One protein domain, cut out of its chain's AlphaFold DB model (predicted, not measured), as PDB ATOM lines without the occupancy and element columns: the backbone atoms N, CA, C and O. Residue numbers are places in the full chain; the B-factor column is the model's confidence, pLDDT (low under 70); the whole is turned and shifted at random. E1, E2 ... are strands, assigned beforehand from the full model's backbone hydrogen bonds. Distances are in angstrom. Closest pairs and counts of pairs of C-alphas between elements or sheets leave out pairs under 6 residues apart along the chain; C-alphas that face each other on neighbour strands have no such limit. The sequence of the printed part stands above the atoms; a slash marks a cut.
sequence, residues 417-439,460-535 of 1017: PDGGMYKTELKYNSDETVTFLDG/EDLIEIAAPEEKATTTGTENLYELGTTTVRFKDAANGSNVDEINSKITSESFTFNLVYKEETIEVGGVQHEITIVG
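AT A GLANCE: This is residues 417 to 439 and 460 to 535 of the 1017 residues of an uncharacterized protein of Alistipes sp. An116 (UniProt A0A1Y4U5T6). One very long strand, E7, runs along a rod-shaped domain and makes the spine of a strongly twisted sheet. Towards one end of the rod E6 and then E2 lie beside it; towards the other, E1 and E5 lie on its two sides, and the small hairpin E3 and E4 sits across from them among long loops. The printed part has 99 residues, with no named helix and seven named strands, E1 to E7. The class is all strand, though 43 of the 99 residues are in named elements. The whole is only just loose, close to compact, with a radius of gyration of the C-alphas of 15.3 A and spans of 52 by 23 by 21 A.

HOW THE PARTS SIT: E1, residues 421 to 427, is parallel to E7, residues 520 to 534; N 424 and O 530 are 2.9 A apart. E2, residues 463 to 466, is antiparallel to E6, residues 511 to 517, with N 466 and O 512 at 2.8 A. E3, residues 481 to 483, and E4, residues 487 to 490, form a hairpin, with N 482 and O 489 at 2.8 A. Residues 434 to 435 pair antiparallel with residues 487 to 488 of E4, and residues 473 to 474 with residues 506 to 507 of E5, residues 505 to 507. E5 is antiparallel to E7, with N 506 and O 531 at 2.8 A. E6 and E7 form a hairpin, with N 513 and O 525 at 2.9 A.

IN THESE COORDINATES: E1, 19.9 A long, begins at C-alpha 421 (-2.347, 5.505, 16.588). E6 is 19.5 A long. E7, 42.9 A long, ends at C-alpha 534 (5.641, 21.829, 12.369).

THE WHOLE: Residues 440 to 459 are not printed; C-alphas 439 and 460 are 14.2 A apart. The links E2 to E3 and E4 to E5 are long. Residues 493 to 497 have pLDDT under 70.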
ATOM      1  N   PRO A 417       0.136   3.587  22.100       90.75
ATOM      2  CA  PRO A 417      -0.635   4.197  21.020       90.75
ATOM      3  C   PRO A 417      -2.104   4.412  21.415       90.75
ATOM      4  O   PRO A 417      -2.792   3.478  21.824       90.75
ATOM      5  N   ASP A 418      -2.622   5.623  21.209       88.12
ATOM      6  CA  ASP A 418      -4.027   5.946  21.481       88.12
ATOM      7  C   ASP A 418      -4.917   5.413  20.352       88.12
ATOM      8  O   ASP A 418      -4.792   5.819  19.194       88.12
ATOM      9  N   GLY A 419      -5.790   4.454  20.670       83.81
ATOM     10  CA  GLY A 419      -6.679   3.827  19.690       83.81
ATOM     11  C   GLY A 419      -5.947   3.144  18.528       83.81
ATOM     12  O   GLY A 419      -6.501   3.064  17.433       83.81
ATOM     13  N   GLY A 420      -4.706   2.686  18.747       88.12
ATOM     14  CA  GLY A 420      -3.853   2.123  17.694       88.12
ATOM     15  C   GLY A 420      -3.144   3.178  16.836       88.12
ATOM     16  O   GLY A 420      -2.678   2.861  15.746       88.12
ATOM     17  N   MET A 421      -3.048   4.430  17.291       92.88
ATOM     18  CA  MET A 421      -2.347   5.505  16.588       92.88
ATOM     19  C   MET A 421      -1.301   6.172  17.485       92.88
ATOM     20  O   MET A 421      -1.600   6.650  18.578       92.88
ATOM     21  N   TYR A 422      -0.071   6.257  16.993       94.69
ATOM     22  CA  TYR A 422       1.009   7.027  17.597       94.69
ATOM     23  C   TYR A 422       1.188   8.350  16.847       94.69
ATOM     24  O   TYR A 422       1.102   8.370  15.620       94.69
ATOM     25  N   LYS A 423       1.408   9.456  17.567       94.12
ATOM     26  CA  LYS A 423       1.517  10.800  16.982       94.12
ATOM     27  C   LYS A 423       2.846  11.448  17.335       94.12
ATOM     28  O   LYS A 423       3.212  11.476  18.507       94.12
ATOM     29  N   THR A 424       3.525  12.003  16.339       92.31
ATOM     30  CA  THR A 424       4.762  12.776  16.521       92.31
ATOM     31  C   THR A 424       4.765  14.031  15.656       92.31
ATOM     32  O   THR A 424       3.856  14.265  14.854       92.31
ATOM     33  N   GLU A 425       5.788  14.858  15.839       90.88
ATOM     34  CA  GLU A 425       6.011  16.075  15.069       90.88
ATOM     35  C   GLU A 425       7.339  15.983  14.317       90.88
ATOM     36  O   GLU A 425       8.307  15.406  14.811       90.88
ATOM     37  N   LEU A 426       7.389  16.566  13.119       88.50
ATOM     38  CA  LEU A 426       8.606  16.690  12.322       88.50
ATOM     39  C   LEU A 426       8.739  18.126  11.828       88.50
ATOM     40  O   LEU A 426       7.806  18.689  11.257       88.50
ATOM     41  N   LYS A 427       9.911  18.730  12.021       86.25
ATOM     42  CA  LYS A 427      10.163  20.096  11.552       86.25
ATOM     43  C   LYS A 427      10.132  20.159  10.025       86.25
ATOM     44  O   LYS A 427      10.680  19.285   9.355       86.25
ATOM     45  N   TYR A 428       9.541  21.214   9.471       84.88
ATOM     46  CA  TYR A 428       9.375  21.409   8.021       84.88
ATOM     47  C   TYR A 428      10.698  21.428   7.222       84.88
ATOM     48  O   TYR A 428      10.716  21.143   6.024       84.88
ATOM     49  N   ASN A 429      11.804  21.776   7.880       80.88
ATOM     50  CA  ASN A 429      13.166  21.821   7.340       80.88
ATOM     51  C   ASN A 429      14.059  20.682   7.867       80.88
ATOM     52  O   ASN A 429      15.275  20.738   7.695       80.88
ATOM     53  N   SER A 430      13.479  19.668   8.520       82.94
ATOM     54  CA  SER A 430      14.242  18.530   9.029       82.94
ATOM     55  C   SER A 430      14.828  17.709   7.879       82.94
ATOM     56  O   SER A 430      14.128  17.376   6.918       82.94
ATOM     57  N   ASP A 431      16.112  17.363   7.977       83.38
ATOM     58  CA  ASP A 431      16.786  16.402   7.096       83.38
ATOM     59  C   ASP A 431      16.748  14.968   7.635       83.38
ATOM     60  O   ASP A 431      17.265  14.037   7.004       83.38
ATOM     61  N   GLU A 432      16.077  14.775   8.769       86.81
ATOM     62  CA  GLU A 432      15.940  13.485   9.415       86.81
ATOM     63  C   GLU A 432      15.064  12.539   8.590       86.81
ATOM     64  O   GLU A 432      14.069  12.906   7.957       86.81
ATOM     65  N   THR A 433      15.448  11.266   8.615       91.25
ATOM     66  CA  THR A 433      14.588  10.178   8.159       91.25
ATOM     67  C   THR A 433      13.887   9.603   9.372       91.25
ATOM     68  O   THR A 433      14.530   8.989  10.218       91.25
ATOM     69  N   VAL A 434      12.575   9.800   9.451       92.69
ATOM     70  CA  VAL A 434      11.756   9.235  10.519       92.69
ATOM     71  C   VAL A 434      11.459   7.781  10.180       92.69
ATOM     72  O   VAL A 434      10.862   7.484   9.143       92.69
ATOM     73  N   THR A 435      11.860   6.875  11.064       94.44
ATOM     74  CA  THR A 435      11.440   5.471  11.030       94.44
ATOM     75  C   THR A 435      10.120   5.343  11.782       94.44
ATOM     76  O   THR A 435       9.991   5.798  12.920       94.44
ATOM     77  N   PHE A 436       9.100   4.771  11.143       94.50
ATOM     78  CA  PHE A 436       7.798   4.631  11.782       94.50
ATOM     79  C   PHE A 436       7.877   3.657  12.964       94.50
ATOM     80  O   PHE A 436       8.457   2.584  12.831       94.50
ATOM     81  N   LEU A 437       7.276   4.040  14.100       92.88
ATOM     82  CA  LEU A 437       7.232   3.252  15.338       92.88
ATOM     83  C   LEU A 437       8.612   2.816  15.856       92.88
ATOM     84  O   LEU A 437       8.742   1.777  16.499       92.88
ATOM     85  N   ASP A 438       9.643   3.628  15.615       91.56
ATOM     86  CA  ASP A 438      10.982   3.353  16.129       91.56
ATOM     87  C   ASP A 438      11.000   3.279  17.663       91.56
ATOM     88  O   ASP A 438      10.496   4.176  18.353       91.56
ATOM     89  N   GLY A 439      11.580   2.197  18.186       90.69
ATOM     90  CA  GLY A 439      11.628   1.881  19.614       90.69
ATOM     91  C   GLY A 439      10.353   1.264  20.207       90.69
ATOM     92  O   GLY A 439      10.325   1.025  21.411       90.69
ATOM     93  N   GLU A 460      12.648 -12.858  23.610       75.62
ATOM     94  CA  GLU A 460      13.049 -11.923  22.543       75.62
ATOM     95  C   GLU A 460      12.798 -12.497  21.137       75.62
ATOM     96  O   GLU A 460      12.238 -11.812  20.282       75.62
ATOM     97  N   ASP A 461      13.094 -13.786  20.930       80.25
ATOM     98  CA  ASP A 461      12.874 -14.490  19.656       80.25
ATOM     99  C   ASP A 461      11.383 -14.687  19.308       80.25
ATOM    100  O   ASP A 461      11.062 -15.152  18.213       80.25
ATOM    101  N   LEU A 462      10.459 -14.374  20.229       85.81
ATOM    102  CA  LEU A 462       9.020 -14.497  19.990       85.81
ATOM    103  C   LEU A 462       8.456 -13.317  19.201       85.81
ATOM    104  O   LEU A 462       7.423 -13.480  18.559       85.81
ATOM    105  N   ILE A 463       9.066 -12.133  19.291       90.94
ATOM    106  CA  ILE A 463       8.469 -10.886  18.804       90.94
ATOM    107  C   ILE A 463       8.705 -10.737  17.301       90.94
ATOM    108  O   ILE A 463       9.840 -10.648  16.840       90.94
ATOM    109  N   GLU A 464       7.621 -10.633  16.534       91.50
ATOM    110  CA  GLU A 464       7.663 -10.316  15.108       91.50
ATOM    111  C   GLU A 464       6.853  -9.044  14.830       91.50
ATOM    112  O   GLU A 464       5.639  -9.008  15.032       91.50
ATOM    113  N   ILE A 465       7.518  -7.998  14.331       92.19
ATOM    114  CA  ILE A 465       6.869  -6.749  13.903       92.19
ATOM    115  C   ILE A 465       6.777  -6.755  12.376       92.19
ATOM    116  O   ILE A 465       7.779  -6.599  11.675       92.19
ATOM    117  N   ALA A 466       5.565  -6.932  11.856       92.00
ATOM    118  CA  ALA A 466       5.299  -6.939  10.425       92.00
ATOM    119  C   ALA A 466       5.010  -5.516   9.923       92.00
ATOM    120  O   ALA A 466       4.060  -4.860  10.360       92.00
ATOM    121  N   ALA A 467       5.836  -5.041   8.987       90.12
ATOM    122  CA  ALA A 467       5.636  -3.764   8.310       90.12
ATOM    123  C   ALA A 467       4.493  -3.840   7.276       90.12
ATOM    124  O   ALA A 467       4.294  -4.897   6.668       90.12
ATOM    125  N   PRO A 468       3.778  -2.731   7.022       91.75
ATOM    126  CA  PRO A 468       2.736  -2.690   6.001       91.75
ATOM    127  C   PRO A 468       3.304  -2.843   4.578       91.75
ATOM    128  O   PRO A 468       4.445  -2.475   4.297       91.75
ATOM    129  N   GLU A 469       2.484  -3.358   3.653       89.69
ATOM    130  CA  GLU A 469       2.860  -3.524   2.236       89.69
ATOM    131  C   GLU A 469       2.769  -2.215   1.428       89.69
ATOM    132  O   GLU A 469       3.452  -2.057   0.414       89.69
ATOM    133  N   GLU A 470       1.943  -1.271   1.882       92.75
ATOM    134  CA  GLU A 470       1.671   0.003   1.212       92.75
ATOM    135  C   GLU A 470       2.446   1.161   1.857       92.75
ATOM    136  O   GLU A 470       2.713   1.180   3.061       92.75
ATOM    137  N   LYS A 471       2.837   2.142   1.035       92.31
ATOM    138  CA  LYS A 471       3.558   3.338   1.502       92.31
ATOM    139  C   LYS A 471       2.651   4.252   2.333       92.31
ATOM    140  O   LYS A 471       1.444   4.301   2.112       92.31
ATOM    141  N   ALA A 472       3.254   5.048   3.217       93.38
ATOM    142  CA  ALA A 472       2.552   6.097   3.954       93.38
ATOM    143  C   ALA A 472       1.852   7.112   3.026       93.38
ATOM    144  O   ALA A 472       2.257   7.321   1.877       93.38
ATOM    145  N   THR A 473       0.820   7.777   3.545       94.25
ATOM    146  CA  THR A 473       0.056   8.827   2.850       94.25
ATOM    147  C   THR A 473       0.317  10.198   3.471       94.25
ATOM    148  O   THR A 473       0.790  10.289   4.601       94.25
ATOM    149  N   THR A 474       0.035  11.282   2.744       93.88
ATOM    150  CA  THR A 474       0.172  12.648   3.270       93.88
ATOM    151  C   THR A 474      -0.995  13.539   2.858       93.88
ATOM    152  O   THR A 474      -1.555  13.374   1.775       93.88
ATOM    153  N   THR A 475      -1.356  14.498   3.715       93.38
ATOM    154  CA  THR A 475      -2.281  15.593   3.370       93.38
ATOM    155  C   THR A 475      -1.582  16.771   2.688       93.38
ATOM    156  O   THR A 475      -2.258  17.695   2.239       93.38
ATOM    157  N   GLY A 476      -0.248  16.757   2.657       86.38
ATOM    158  CA  GLY A 476       0.604  17.776   2.058       86.38
ATOM    159  C   GLY A 476       0.975  17.490   0.602       86.38
ATOM    160  O   GLY A 476       0.397  16.624  -0.063       86.38
ATOM    161  N   THR A 477       1.978  18.195   0.082       87.94
ATOM    162  CA  THR A 477       2.458  17.982  -1.289       87.94
ATOM    163  C   THR A 477       3.330  16.726  -1.374       87.94
ATOM    164  O   THR A 477       4.535  16.776  -1.142       87.94
ATOM    165  N   GLU A 478       2.755  15.592  -1.796       86.19
ATOM    166  CA  GLU A 478       3.433  14.277  -1.887       86.19
ATOM    167  C   GLU A 478       4.816  14.320  -2.573       86.19
ATOM    168  O   GLU A 478       5.751  13.620  -2.179       86.19
ATOM    169  N   ASN A 479       4.990  15.179  -3.583       85.56
ATOM    170  CA  ASN A 479       6.257  15.310  -4.299       85.56
ATOM    171  C   ASN A 479       7.426  15.791  -3.427       85.56
ATOM    172  O   ASN A 479       8.562  15.551  -3.833       85.56
ATOM    173  N   LEU A 480       7.180  16.404  -2.268       86.56
ATOM    174  CA  LEU A 480       8.213  16.875  -1.340       86.56
ATOM    175  C   LEU A 480       8.750  15.774  -0.417       86.56
ATOM    176  O   LEU A 480       9.847  15.918   0.122       86.56
ATOM    177  N   TYR A 481       8.037  14.653  -0.290       88.56
ATOM    178  CA  TYR A 481       8.377  13.566   0.628       88.56
ATOM    179  C   TYR A 481       8.883  12.324  -0.115       88.56
ATOM    180  O   TYR A 481       8.443  12.015  -1.228       88.56
ATOM    181  N   GLU A 482       9.791  11.573   0.499       91.75
ATOM    182  CA  GLU A 482      10.043  10.169   0.167       91.75
ATOM    183  C   GLU A 482       9.226   9.301   1.124       91.75
ATOM    184  O   GLU A 482       9.661   9.012   2.235       91.75
ATOM    185  N   LEU A 483       8.011   8.935   0.707       92.81
ATOM    186  CA  LEU A 483       7.106   8.090   1.488       92.81
ATOM    187  C   LEU A 483       7.454   6.614   1.265       92.81
ATOM    188  O   LEU A 483       7.254   6.088   0.165       92.81
ATOM    189  N   GLY A 484       7.984   5.961   2.295       91.50
ATOM    190  CA  GLY A 484       8.212   4.521   2.345       91.50
ATOM    191  C   GLY A 484       7.101   3.773   3.085       91.50
ATOM    192  O   GLY A 484       6.137   4.367   3.570       91.50
ATOM    193  N   THR A 485       7.247   2.451   3.171       91.12
ATOM    194  CA  THR A 485       6.412   1.585   4.023       91.12
ATOM    195  C   THR A 485       6.851   1.647   5.489       91.12
ATOM    196  O   THR A 485       6.023   1.566   6.388       91.12
ATOM    197  N   THR A 486       8.153   1.834   5.738       91.81
ATOM    198  CA  THR A 486       8.747   1.865   7.086       91.81
ATOM    199  C   THR A 486       9.355   3.200   7.484       91.81
ATOM    200  O   THR A 486       9.640   3.415   8.659       91.81
ATOM    201  N   THR A 487       9.548   4.109   6.532       94.12
ATOM    202  CA  THR A 487      10.221   5.383   6.776       94.12
ATOM    203  C   THR A 487       9.594   6.520   5.986       94.12
ATOM    204  O   THR A 487       8.927   6.310   4.968       94.12
ATOM    205  N   VAL A 488       9.858   7.743   6.434       93.38
ATOM    206  CA  VAL A 488       9.598   8.961   5.672       93.38
ATOM    207  C   VAL A 488      10.705   9.987   5.880       93.38
ATOM    208  O   VAL A 488      11.288  10.083   6.955       93.38
ATOM    209  N   ARG A 489      10.990  10.769   4.838       90.25
ATOM    210  CA  ARG A 489      11.862  11.947   4.908       90.25
ATOM    211  C   ARG A 489      11.472  12.992   3.873       90.25
ATOM    212  O   ARG A 489      10.796  12.672   2.891       90.25
ATOM    213  N   PHE A 490      11.958  14.216   4.036       87.75
ATOM    214  CA  PHE A 490      11.915  15.224   2.978       87.75
ATOM    215  C   PHE A 490      12.925  14.906   1.862       87.75
ATOM    216  O   PHE A 490      14.036  14.446   2.124       87.75
ATOM    217  N   LYS A 491      12.555  15.166   0.600       85.00
ATOM    218  CA  LYS A 491      13.448  15.001  -0.566       85.00
ATOM    219  C   LYS A 491      14.543  16.068  -0.644       85.00
ATOM    220  O   LYS A 491      15.625  15.787  -1.152       85.00
ATOM    221  N   ASP A 492      14.250  17.284  -0.187       75.50
ATOM    222  CA  ASP A 492      15.174  18.424  -0.167       75.50
ATOM    223  C   ASP A 492      14.947  19.230   1.122       75.50
ATOM    224  O   ASP A 492      14.148  20.165   1.172       75.50
ATOM    225  N   ALA A 493      15.584  18.790   2.206       59.91
ATOM    226  CA  ALA A 493      15.393  19.345   3.546       59.91
ATOM    227  C   ALA A 493      16.019  20.741   3.744       59.91
ATOM    228  O   ALA A 493      15.609  21.499   4.615       59.91
ATOM    229  N   ALA A 494      16.997  21.119   2.914       54.31
ATOM    230  CA  ALA A 494      17.955  22.169   3.261       54.31
ATOM    231  C   ALA A 494      17.628  23.588   2.742       54.31
ATOM    232  O   ALA A 494      18.396  24.510   3.006       54.31
ATOM    233  N   ASN A 495      16.529  23.799   2.001       54.06
ATOM    234  CA  ASN A 495      16.301  25.061   1.267       54.06
ATOM    235  C   ASN A 495      15.113  25.927   1.734       54.06
ATOM    236  O   ASN A 495      14.766  26.886   1.044       54.06
ATOM    237  N   GLY A 496      14.477  25.632   2.874       57.28
ATOM    238  CA  GLY A 496      13.423  26.494   3.445       57.28
ATOM    239  C   GLY A 496      12.149  26.635   2.593       57.28
ATOM    240  O   GLY A 496      11.311  27.483   2.875       57.28
ATOM    241  N   SER A 497      11.980  25.815   1.549       63.69
ATOM    242  CA  SER A 497      10.838  25.873   0.618       63.69
ATOM    243  C   SER A 497       9.605  25.094   1.098       63.69
ATOM    244  O   SER A 497       8.577  25.137   0.427       63.69
ATOM    245  N   ASN A 498       9.700  24.379   2.222       74.94
ATOM    246  CA  ASN A 498       8.641  23.497   2.727       74.94
ATOM    247  C   ASN A 498       7.765  24.177   3.793       74.94
ATOM    248  O   ASN A 498       6.993  23.507   4.464       74.94
ATOM    249  N   VAL A 499       7.891  25.496   3.981       76.94
ATOM    250  CA  VAL A 499       7.090  26.270   4.951       76.94
ATOM    251  C   VAL A 499       5.587  26.086   4.710       76.94
ATOM    252  O   VAL A 499       4.819  25.959   5.659       76.94
ATOM    253  N   ASP A 500       5.176  25.984   3.443       80.38
ATOM    254  CA  ASP A 500       3.779  25.750   3.051       80.38
ATOM    255  C   ASP A 500       3.234  24.384   3.520       80.38
ATOM    256  O   ASP A 500       2.028  24.153   3.483       80.38
ATOM    257  N   GLU A 501       4.108  23.478   3.967       85.50
ATOM    258  CA  GLU A 501       3.742  22.166   4.499       85.50
ATOM    259  C   GLU A 501       3.513  22.169   6.015       85.50
ATOM    260  O   GLU A 501       3.110  21.146   6.562       85.50
ATOM    261  N   ILE A 502       3.748  23.280   6.721       86.44
ATOM    262  CA  ILE A 502       3.440  23.374   8.154       86.44
ATOM    263  C   ILE A 502       1.937  23.100   8.365       86.44
ATOM    264  O   ILE A 502       1.077  23.699   7.718       86.44
ATOM    265  N   ASN A 503       1.625  22.209   9.311       86.38
ATOM    266  CA  ASN A 503       0.326  21.578   9.596       86.38
ATOM    267  C   ASN A 503      -0.110  20.442   8.650       86.38
ATOM    268  O   ASN A 503      -1.168  19.845   8.880       86.38
ATOM    269  N   SER A 504       0.668  20.096   7.620       90.75
ATOM    270  CA  SER A 504       0.459  18.853   6.867       90.75
ATOM    271  C   SER A 504       0.694  17.639   7.764       90.75
ATOM    272  O   SER A 504       1.460  17.686   8.726       90.75
ATOM    273  N   LYS A 505       0.048  16.521   7.433       94.19
ATOM    274  CA  LYS A 505       0.193  15.251   8.144       94.19
ATOM    275  C   LYS A 505       0.731  14.170   7.226       94.19
ATOM    276  O   LYS A 505       0.431  14.168   6.029       94.19
ATOM    277  N   ILE A 506       1.492  13.244   7.789       94.88
ATOM    278  CA  ILE A 506       1.952  12.017   7.140       94.88
ATOM    279  C   ILE A 506       1.493  10.849   7.998       94.88
ATOM    280  O   ILE A 506       1.804  10.818   9.181       94.88
ATOM    281  N   THR A 507       0.784   9.886   7.425       95.75
ATOM    282  CA  THR A 507       0.227   8.758   8.177       95.75
ATOM    283  C   THR A 507       0.689   7.448   7.557       95.75
ATOM    284  O   THR A 507       0.476   7.216   6.363       95.75
ATOM    285  N   SER A 508       1.334   6.596   8.354       95.94
ATOM    286  CA  SER A 508       1.686   5.237   7.946       95.94
ATOM    287  C   SER A 508       0.446   4.347   7.870       95.94
ATOM    288  O   SER A 508      -0.539   4.548   8.583       95.94
ATOM    289  N   GLU A 509       0.523   3.298   7.059       93.88
ATOM    290  CA  GLU A 509      -0.373   2.153   7.219       93.88
ATOM    291  C   GLU A 509      -0.049   1.392   8.520       93.88
ATOM    292  O   GLU A 509       0.969   1.655   9.173       93.88
ATOM    293  N   SER A 510      -0.947   0.500   8.944       93.31
ATOM    294  CA  SER A 510      -0.835  -0.185  10.240       93.31
ATOM    295  C   SER A 510       0.291  -1.223  10.241       93.31
ATOM    296  O   SER A 510       0.286  -2.141   9.424       93.31
ATOM    297  N   PHE A 511       1.210  -1.120  11.199       95.31
ATOM    298  CA  PHE A 511       2.163  -2.175  11.555       95.31
ATOM    299  C   PHE A 511       1.473  -3.200  12.443       95.31
ATOM    300  O   PHE A 511       0.687  -2.807  13.302       95.31
ATOM    301  N   THR A 512       1.783  -4.483  12.281       94.62
ATOM    302  CA  THR A 512       1.209  -5.556  13.106       94.62
ATOM    303  C   THR A 512       2.273  -6.133  14.030       94.62
ATOM    304  O   THR A 512       3.332  -6.558  13.572       94.62
ATOM    305  N   PHE A 513       1.985  -6.168  15.330       94.75
ATOM    306  CA  PHE A 513       2.854  -6.751  16.350       94.75
ATOM    307  C   PHE A 513       2.358  -8.158  16.683       94.75
ATOM    308  O   PHE A 513       1.251  -8.330  17.196       94.75
ATOM    309  N   ASN A 514       3.181  -9.159  16.388       93.19
ATOM    310  CA  ASN A 514       2.877 -10.572  16.561       93.19
ATOM    311  C   ASN A 514       3.826 -11.224  17.566       93.19
ATOM    312  O   ASN A 514       4.969 -10.799  17.737       93.19
ATOM    313  N   LEU A 515       3.362 -12.317  18.171       92.25
ATOM    314  CA  LEU A 515       4.223 -13.295  18.820       92.25
ATOM    315  C   LEU A 515       4.176 -14.614  18.052       92.25
ATOM    316  O   LEU A 515       3.086 -15.076  17.705       92.25
ATOM    317  N   VAL A 516       5.329 -15.251  17.837       89.75
ATOM    318  CA  VAL A 516       5.454 -16.515  17.095       89.75
ATOM    319  C   VAL A 516       6.185 -17.576  17.914       89.75
ATOM    320  O   VAL A 516       7.319 -17.385  18.342       89.75
ATOM    321  N   TYR A 517       5.558 -18.741  18.095       87.44
ATOM    322  CA  TYR A 517       6.161 -19.881  18.786       87.44
ATOM    323  C   TYR A 517       5.662 -21.207  18.211       87.44
ATOM    324  O   TYR A 517       4.463 -21.438  18.110       87.44
ATOM    325  N   LYS A 518       6.587 -22.114  17.856       80.19
ATOM    326  CA  LYS A 518       6.289 -23.478  17.356       80.19
ATOM    327  C   LYS A 518       5.196 -23.528  16.269       80.19
ATOM    328  O   LYS A 518       4.281 -24.337  16.356       80.19
ATOM    329  N   GLU A 519       5.345 -22.699  15.234       82.19
ATOM    330  CA  GLU A 519       4.423 -22.588  14.081       82.19
ATOM    331  C   GLU A 519       3.039 -21.975  14.399       82.19
ATOM    332  O   GLU A 519       2.196 -21.895  13.506       82.19
ATOM    333  N   GLU A 520       2.809 -21.496  15.624       87.56
ATOM    334  CA  GLU A 520       1.614 -20.742  16.018       87.56
ATOM    335  C   GLU A 520       1.941 -19.245  16.158       87.56
ATOM    336  O   GLU A 520       3.002 -18.873  16.666       87.56
ATOM    337  N   THR A 521       1.014 -18.390  15.723       89.75
ATOM    338  CA  THR A 521       1.144 -16.926  15.763       89.75
ATOM    339  C   THR A 521      -0.052 -16.320  16.486       89.75
ATOM    340  O   THR A 521      -1.195 -16.676  16.188       89.75
ATOM    341  N   ILE A 522       0.204 -15.379  17.394       91.06
ATOM    342  CA  ILE A 522      -0.825 -14.545  18.022       91.06
ATOM    343  C   ILE A 522      -0.571 -13.075  17.688       91.06
ATOM    344  O   ILE A 522       0.553 -12.592  17.795       91.06
ATOM    345  N   GLU A 523      -1.619 -12.368  17.276       92.31
ATOM    346  CA  GLU A 523      -1.570 -10.925  17.034       92.31
ATOM    347  C   GLU A 523      -1.836 -10.184  18.350       92.31
ATOM    348  O   GLU A 523      -2.862 -10.415  18.994       92.31
ATOM    349  N   VAL A 524      -0.914  -9.306  18.752       90.75
ATOM    350  CA  VAL A 524      -1.068  -8.433  19.928       90.75
ATOM    351  C   VAL A 524      -1.834  -7.163  19.553       90.75
ATOM    352  O   VAL A 524      -2.683  -6.709  20.315       90.75
ATOM    353  N   GLY A 525      -1.584  -6.612  18.360       92.06
ATOM    354  CA  GLY A 525      -2.352  -5.488  17.828       92.06
ATOM    355  C   GLY A 525      -1.718  -4.802  16.618       92.06
ATOM    356  O   GLY A 525      -0.593  -5.112  16.217       92.06
ATOM    357  N   GLY A 526      -2.459  -3.842  16.058       93.25
ATOM    358  CA  GLY A 526      -2.044  -3.010  14.930       93.25
ATOM    359  C   GLY A 526      -1.857  -1.540  15.318       93.25
ATOM    360  O   GLY A 526      -2.680  -1.000  16.060       93.25
ATOM    361  N   VAL A 527      -0.794  -0.891  14.826       96.19
ATOM    362  CA  VAL A 527      -0.475   0.511  15.142       96.19
ATOM    363  C   VAL A 527      -0.118   1.318  13.892       96.19
ATOM    364  O   VAL A 527       0.739   0.920  13.106       96.19
ATOM    365  N   GLN A 528      -0.734   2.490  13.730       95.81
ATOM    366  CA  GLN A 528      -0.378   3.507  12.736       95.81
ATOM    367  C   GLN A 528       0.467   4.620  13.366       95.81
ATOM    368  O   GLN A 528       0.318   4.926  14.548       95.81
ATOM    369  N   HIS A 529       1.308   5.283  12.573       95.81
ATOM    370  CA  HIS A 529       2.081   6.449  12.998       95.81
ATOM    371  C   HIS A 529       1.683   7.680  12.172       95.81
ATOM    372  O   HIS A 529       1.855   7.694  10.954       95.81
ATOM    373  N   GLU A 530       1.147   8.709  12.829       96.06
ATOM    374  CA  GLU A 530       0.855  10.024  12.249       96.06
ATOM    375  C   GLU A 530       1.932  11.039  12.659       96.06
ATOM    376  O   GLU A 530       2.186  11.259  13.838       96.06
ATOM    377  N   ILE A 531       2.545  11.692  11.681       94.44
ATOM    378  CA  ILE A 531       3.547  12.738  11.866       94.44
ATOM    379  C   ILE A 531       2.927  14.057  11.414       94.44
ATOM    380  O   ILE A 531       2.473  14.164  10.274       94.44
ATOM    381  N   THR A 532       2.914  15.065  12.282       93.44
ATOM    382  CA  THR A 532       2.494  16.429  11.931       93.44
ATOM    383  C   THR A 532       3.716  17.273  11.590       93.44
ATOM    384  O   THR A 532       4.686  17.303  12.343       93.44
ATOM    385  N   ILE A 533       3.682  17.966  10.456       89.69
ATOM    386  CA  ILE A 533       4.756  18.874  10.062       89.69
ATOM    387  C   ILE A 533       4.606  20.192  10.820       89.69
ATOM    388  O   ILE A 533       3.553  20.825  10.755       89.69
ATOM    389  N   VAL A 534       5.650  20.620  11.527       85.88
ATOM    390  CA  VAL A 534       5.641  21.829  12.369       85.88
ATOM    391  C   VAL A 534       6.708  22.837  11.941       85.88
ATOM    392  O   VAL A 534       7.720  22.481  11.331       85.88
ATOM    393  N   GLY A 535       6.467  24.117  12.238       81.44
ATOM    394  CA  GLY A 535       7.458  25.184  12.082       81.44
ATOM    395  C   GLY A 535       8.574  25.094  13.128       81.44
ATOM    396  O   GLY A 535       8.442  24.392  14.129       81.44
TER     397      GLY A 535